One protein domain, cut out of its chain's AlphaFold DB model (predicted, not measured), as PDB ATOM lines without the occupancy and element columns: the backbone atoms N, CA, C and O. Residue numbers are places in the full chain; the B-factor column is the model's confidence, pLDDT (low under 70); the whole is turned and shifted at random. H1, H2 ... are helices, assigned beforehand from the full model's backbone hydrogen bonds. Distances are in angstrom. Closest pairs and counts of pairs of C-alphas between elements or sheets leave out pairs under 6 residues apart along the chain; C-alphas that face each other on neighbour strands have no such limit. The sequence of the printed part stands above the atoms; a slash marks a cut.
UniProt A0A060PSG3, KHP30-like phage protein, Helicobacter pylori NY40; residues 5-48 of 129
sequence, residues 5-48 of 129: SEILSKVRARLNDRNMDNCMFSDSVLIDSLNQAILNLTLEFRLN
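This is residues 5 to 48 of the 129 residues of the protein "KHP30-like phage protein" of Helicobacter pylori NY40 (UniProt A0A060PSG3). A short helix, H1, stands crosswise near the beginning of a much longer helix, H2, and residues 35 to 48, of which 35 to 47 belong to H2, stick out as a long free arm. A long loop, residues 16 to 26, joins the two. The printed part has 44 residues with two named helices, H1 then H2, and no named strand: all helix. It is loose, with a radius of gyration of the C-alphas of 13.0 A, and spans 42 by 15 by 15 A.

Find C-alpha 5 at (-45.515, 2.007, -12.906); from there H1 runs through residues 5 to 15. H2, residues 27 to 47, measures 30.1 A from C-alpha 27 at (-52.264, 8.326, -12.644) to C-alpha 47 at (-33.871, 26.294, -28.261).

Look at Leu 8 and Asp 27, the closest C-alphas of H1 and H2, 7.3 A apart. The helices only just touch, with 3 pairs of C-alphas within 8 A, and H2 does so with residues 27 to 31 alone. Their lines are about perpendicular, at 86 degrees. In H1 and H2 every O i to N i+4 pair is within hydrogen-bond range.

The C-alphas farthest apart, those of Asp 21 and Asn 48, are 43.3 A apart. The printed part has no cut, and the link from H1 to H2 is long. Look for low confidence at residues 20 to 21, under 70 in pLDDT.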
ATOM      1  N   SER A   5     -45.109   2.391 -14.265       83.25
ATOM      2  CA  SER A   5     -45.515   2.007 -12.906       83.25
ATOM      3  C   SER A   5     -44.435   2.310 -11.858       83.25
ATOM      4  O   SER A   5     -44.731   2.834 -10.781       83.25
ATOM      5  N   GLU A   6     -43.164   2.047 -12.176       85.19
ATOM      6  CA  GLU A   6     -42.033   2.308 -11.286       85.19
ATOM      7  C   GLU A   6     -41.841   3.816 -11.068       85.19
ATOM      8  O   GLU A   6     -41.625   4.270  -9.943       85.19
ATOM      9  N   ILE A   7     -41.984   4.614 -12.127       85.00
ATOM     10  CA  ILE A   7     -41.913   6.078 -12.041       85.00
ATOM     11  C   ILE A   7     -43.073   6.614 -11.199       85.00
ATOM     12  O   ILE A   7     -42.846   7.396 -10.274       85.00
ATOM     13  N   LEU A   8     -44.298   6.155 -11.464       86.69
ATOM     14  CA  LEU A   8     -45.488   6.577 -10.726       86.69
ATOM     15  C   LEU A   8     -45.386   6.249  -9.239       86.69
ATOM     16  O   LEU A   8     -45.634   7.120  -8.409       86.69
ATOM     17  N   SER A   9     -44.944   5.040  -8.885       84.50
ATOM     18  CA  SER A   9     -44.754   4.654  -7.481       84.50
ATOM     19  C   SER A   9     -43.747   5.556  -6.754       84.50
ATOM     20  O   SER A   9     -44.004   5.990  -5.629       84.50
ATOM     21  N   LYS A  10     -42.635   5.926  -7.410       86.56
ATOM     22  CA  LYS A  10     -41.635   6.855  -6.857       86.56
ATOM     23  C   LYS A  10     -42.197   8.267  -6.692       86.56
ATOM     24  O   LYS A  10     -41.964   8.885  -5.652       86.56
ATOM     25  N   VAL A  11     -42.940   8.770  -7.680       86.69
ATOM     26  CA  VAL A  11     -43.581  10.096  -7.623       86.69
ATOM     27  C   VAL A  11     -44.622  10.139  -6.503       86.69
ATOM     28  O   VAL A  11     -44.557  11.012  -5.641       86.69
ATOM     29  N   ARG A  12     -45.510   9.143  -6.428       86.25
ATOM     30  CA  ARG A  12     -46.515   9.003  -5.361       86.25
ATOM     31  C   ARG A  12     -45.885   8.926  -3.973       86.25
ATOM     32  O   ARG A  12     -46.317   9.625  -3.056       86.25
ATOM     33  N   ALA A  13     -44.807   8.154  -3.819       86.62
ATOM     34  CA  ALA A  13     -44.075   8.056  -2.558       86.62
ATOM     35  C   ALA A  13     -43.487   9.402  -2.100       86.62
ATOM     36  O   ALA A  13     -43.433   9.644  -0.893       86.62
ATOM     37  N   ARG A  14     -43.072  10.264  -3.043       86.50
ATOM     38  CA  ARG A  14     -42.568  11.624  -2.781       86.50
ATOM     39  C   ARG A  14     -43.676  12.628  -2.479       86.50
ATOM     40  O   ARG A  14     -43.460  13.516  -1.665       86.50
ATOM     41  N   LEU A  15     -44.842  12.467  -3.099       84.50
ATOM     42  CA  LEU A  15     -46.029  13.290  -2.851       84.50
ATOM     43  C   LEU A  15     -46.792  12.883  -1.578       84.50
ATOM     44  O   LEU A  15     -47.782  13.519  -1.238       84.50
ATOM     45  N   ASN A  16     -46.347  11.831  -0.878       83.12
ATOM     46  CA  ASN A  16     -47.077  11.180   0.218       83.12
ATOM     47  C   ASN A  16     -48.487  10.690  -0.180       83.12
ATOM     48  O   ASN A  16     -49.324  10.439   0.683       83.12
ATOM     49  N   ASP A  17     -48.724  10.474  -1.476       80.31
ATOM     50  CA  ASP A  17     -49.995  10.006  -2.037       80.31
ATOM     51  C   ASP A  17     -50.005   8.471  -2.125       80.31
ATOM     52  O   ASP A  17     -49.865   7.880  -3.197       80.31
ATOM     53  N   ARG A  18     -50.038   7.815  -0.956       70.62
ATOM     54  CA  ARG A  18     -49.875   6.351  -0.814       70.62
ATOM     55  C   ARG A  18     -51.187   5.586  -0.645       70.62
ATOM     56  O   ARG A  18     -51.157   4.362  -0.536       70.62
ATOM     57  N   ASN A  19     -52.316   6.285  -0.557       75.06
ATOM     58  CA  ASN A  19     -53.594   5.657  -0.262       75.06
ATOM     59  C   ASN A  19     -54.220   5.104  -1.550       75.06
ATOM     60  O   ASN A  19     -54.835   5.852  -2.304       75.06
ATOM     61  N   MET A  20     -54.039   3.807  -1.817       65.31
ATOM     62  CA  MET A  20     -54.497   3.186  -3.070       65.31
ATOM     63  C   MET A  20     -56.020   3.255  -3.258       65.31
ATOM     64  O   MET A  20     -56.478   3.329  -4.393       65.31
ATOM     65  N   ASP A  21     -56.785   3.327  -2.167       68.25
ATOM     66  CA  ASP A  21     -58.250   3.413  -2.212       68.25
ATOM     67  C   ASP A  21     -58.769   4.847  -2.431       68.25
ATOM     68  O   ASP A  21     -59.932   5.040  -2.779       68.25
ATOM     69  N   ASN A  22     -57.924   5.864  -2.224       74.44
ATOM     70  CA  ASN A  22     -58.283   7.272  -2.401       74.44
ATOM     71  C   ASN A  22     -57.038   8.117  -2.708       74.44
ATOM     72  O   ASN A  22     -56.553   8.876  -1.862       74.44
ATOM     73  N   CYS A  23     -56.496   7.935  -3.910       75.12
ATOM     74  CA  CYS A  23     -55.375   8.733  -4.390       75.12
ATOM     75  C   CYS A  23     -55.821  10.185  -4.605       75.12
ATOM     76  O   CYS A  23     -56.841  10.430  -5.251       75.12
ATOM     77  N   MET A  24     -55.033  11.147  -4.125       79.69
ATOM     78  CA  MET A  24     -55.298  12.579  -4.332       79.69
ATOM     79  C   MET A  24     -55.127  12.979  -5.800       79.69
ATOM     80  O   MET A  24     -55.830  13.857  -6.298       79.69
ATOM     81  N   PHE A  25     -54.203  12.317  -6.501       81.25
ATOM     82  CA  PHE A  25     -53.959  12.522  -7.923       81.25
ATOM     83  C   PHE A  25     -54.200  11.225  -8.688       81.25
ATOM     84  O   PHE A  25     -53.714  10.162  -8.300       81.25
ATOM     85  N   SER A  26     -54.915  11.299  -9.807       86.31
ATOM     86  CA  SER A  26     -55.047  10.173 -10.737       86.31
ATOM     87  C   SER A  26     -53.740   9.931 -11.497       86.31
ATOM     88  O   SER A  26     -53.037  10.889 -11.825       86.31
ATOM     89  N   ASP A  27     -53.458   8.677 -11.860       85.81
ATOM     90  CA  ASP A  27     -52.264   8.326 -12.644       85.81
ATOM     91  C   ASP A  27     -52.190   9.075 -13.982       85.81
ATOM     92  O   ASP A  27     -51.110   9.508 -14.373       85.81
ATOM     93  N   SER A  28     -53.326   9.301 -14.650       87.00
ATOM     94  CA  SER A  28     -53.387  10.066 -15.904       87.00
ATOM     95  C   SER A  28     -52.844  11.487 -15.740       87.00
ATOM     96  O   SER A  28     -51.968  11.894 -16.491       87.00
ATOM     97  N   VAL A  29     -53.283  12.209 -14.705       87.94
ATOM     98  CA  VAL A  29     -52.812  13.572 -14.401       87.94
ATOM     99  C   VAL A  29     -51.312  13.602 -14.098       87.94
ATOM    100  O   VAL A  29     -50.616  14.521 -14.538       87.94
ATOM    101  N   LEU A  30     -50.789  12.605 -13.376       87.81
ATOM    102  CA  LEU A  30     -49.352  12.509 -13.101       87.81
ATOM    103  C   LEU A  30     -48.553  12.254 -14.385       87.81
ATOM    104  O   LEU A  30     -47.544  12.921 -14.616       87.81
ATOM    105  N   ILE A  31     -49.014  11.330 -15.232       89.56
ATOM    106  CA  ILE A  31     -48.387  11.030 -16.526       89.56
ATOM    107  C   ILE A  31     -48.414  12.263 -17.434       89.56
ATOM    108  O   ILE A  31     -47.381  12.623 -17.995       89.56
ATOM    109  N   ASP A  32     -49.554  12.944 -17.543       90.38
ATOM    110  CA  ASP A  32     -49.699  14.137 -18.379       90.38
ATOM    111  C   ASP A  32     -48.781  15.266 -17.909       90.38
ATOM    112  O   ASP A  32     -48.094  15.886 -18.722       90.38
ATOM    113  N   SER A  33     -48.692  15.482 -16.595       89.12
ATOM    114  CA  SER A  33     -47.800  16.493 -16.015       89.12
ATOM    115  C   SER A  33     -46.326  16.179 -16.289       89.12
ATOM    116  O   SER A  33     -45.554  17.073 -16.637       89.12
ATOM    117  N   LEU A  34     -45.925  14.906 -16.181       89.44
ATOM    118  CA  LEU A  34     -44.568  14.465 -16.518       89.44
ATOM    119  C   LEU A  34     -44.275  14.642 -18.010       89.44
ATOM    120  O   LEU A  34     -43.217  15.159 -18.366       89.44
ATOM    121  N   ASN A  35     -45.214  14.266 -18.878       91.50
ATOM    122  CA  ASN A  35     -45.076  14.431 -20.321       91.50
ATOM    123  C   ASN A  35     -44.939  15.908 -20.708       91.50
ATOM    124  O   ASN A  35     -44.068  16.249 -21.508       91.50
ATOM    125  N   GLN A  36     -45.742  16.791 -20.110       92.94
ATOM    126  CA  GLN A  36     -45.631  18.239 -20.311       92.94
ATOM    127  C   GLN A  36     -44.279  18.779 -19.835       92.94
ATOM    128  O   GLN A  36     -43.634  19.535 -20.560       92.94
ATOM    129  N   ALA A  37     -43.809  18.361 -18.657       90.12
ATOM    130  CA  ALA A  37     -42.503  18.771 -18.145       90.12
ATOM    131  C   ALA A  37     -41.358  18.316 -19.067       90.12
ATOM    132  O   ALA A  37     -40.476  19.109 -19.392       90.12
ATOM    133  N   ILE A  38     -41.394  17.066 -19.541       90.38
ATOM    134  CA  ILE A  38     -40.406  16.525 -20.486       90.38
ATOM    135  C   ILE A  38     -40.443  17.292 -21.809       90.38
ATOM    136  O   ILE A  38     -39.387  17.617 -22.357       90.38
ATOM    137  N   LEU A  39     -41.638  17.589 -22.325       90.12
ATOM    138  CA  LEU A  39     -41.806  18.352 -23.556       90.12
ATOM    139  C   LEU A  39     -41.190  19.749 -23.418       90.12
ATOM    140  O   LEU A  39     -40.393  20.141 -24.269       90.12
ATOM    141  N   ASN A  40     -41.489  20.454 -22.326       87.75
ATOM    142  CA  ASN A  40     -40.936  21.779 -22.051       87.75
ATOM    143  C   ASN A  40     -39.408  21.743 -21.950       87.75
ATOM    144  O   ASN A  40     -38.741  22.478 -22.672       87.75
ATOM    145  N   LEU A  41     -38.847  20.821 -21.160       85.50
ATOM    146  CA  LEU A  41     -37.393  20.655 -21.035       85.50
ATOM    147  C   LEU A  41     -36.727  20.331 -22.380       85.50
ATOM    148  O   LEU A  41     -35.656  20.846 -22.695       85.50
ATOM    149  N   THR A  42     -37.367  19.494 -23.199       86.38
ATOM    150  CA  THR A  42     -36.859  19.143 -24.531       86.38
ATOM    151  C   THR A  42     -36.852  20.356 -25.458       86.38
ATOM    152  O   THR A  42     -35.893  20.555 -26.208       86.38
ATOM    153  N   LEU A  43     -37.912  21.165 -25.426       84.69
ATOM    154  CA  LEU A  43     -38.008  22.389 -26.216       84.69
ATOM    155  C   LEU A  43     -36.975  23.419 -25.760       84.69
ATOM    156  O   LEU A  43     -36.249  23.940 -26.602       84.69
ATOM    157  N   GLU A  44     -36.851  23.654 -24.455       82.94
ATOM    158  CA  GLU A  44     -35.838  24.542 -23.877       82.94
ATOM    159  C   GLU A  44     -34.426  24.123 -24.290       82.94
ATOM    160  O   GLU A  44     -33.656  24.946 -24.784       82.94
ATOM    161  N   PHE A  45     -34.103  22.830 -24.188       81.94
ATOM    162  CA  PHE A  45     -32.808  22.306 -24.616       81.94
ATOM    163  C   PHE A  45     -32.545  22.550 -26.108       81.94
ATOM    164  O   PHE A  45     -31.476  23.034 -26.476       81.94
ATOM    165  N   ARG A  46     -33.525  22.266 -26.978       82.88
ATOM    166  CA  ARG A  46     -33.398  22.488 -28.431       82.88
ATOM    167  C   ARG A  46     -33.255  23.966 -28.792       82.88
ATOM    168  O   ARG A  46     -32.555  24.292 -29.752       82.88
ATOM    169  N   LEU A  47     -33.934  24.847 -28.060       83.12
ATOM    170  CA  LEU A  47     -33.871  26.294 -28.261       83.12
ATOM    171  C   LEU A  47     -32.566  26.895 -27.730       83.12
ATOM    172  O   LEU A  47     -32.101  27.886 -28.284       83.12
ATOM    173  N   ASN A  48     -31.930  26.266 -26.741       83.75
ATOM    174  CA  ASN A  48     -30.636  26.680 -26.195       83.75
ATOM    175  C   ASN A  48     -29.435  26.313 -27.094       83.75
ATOM    176  O   ASN A  48     -28.294  26.271 -26.637       83.75
TER     177      ASN A  48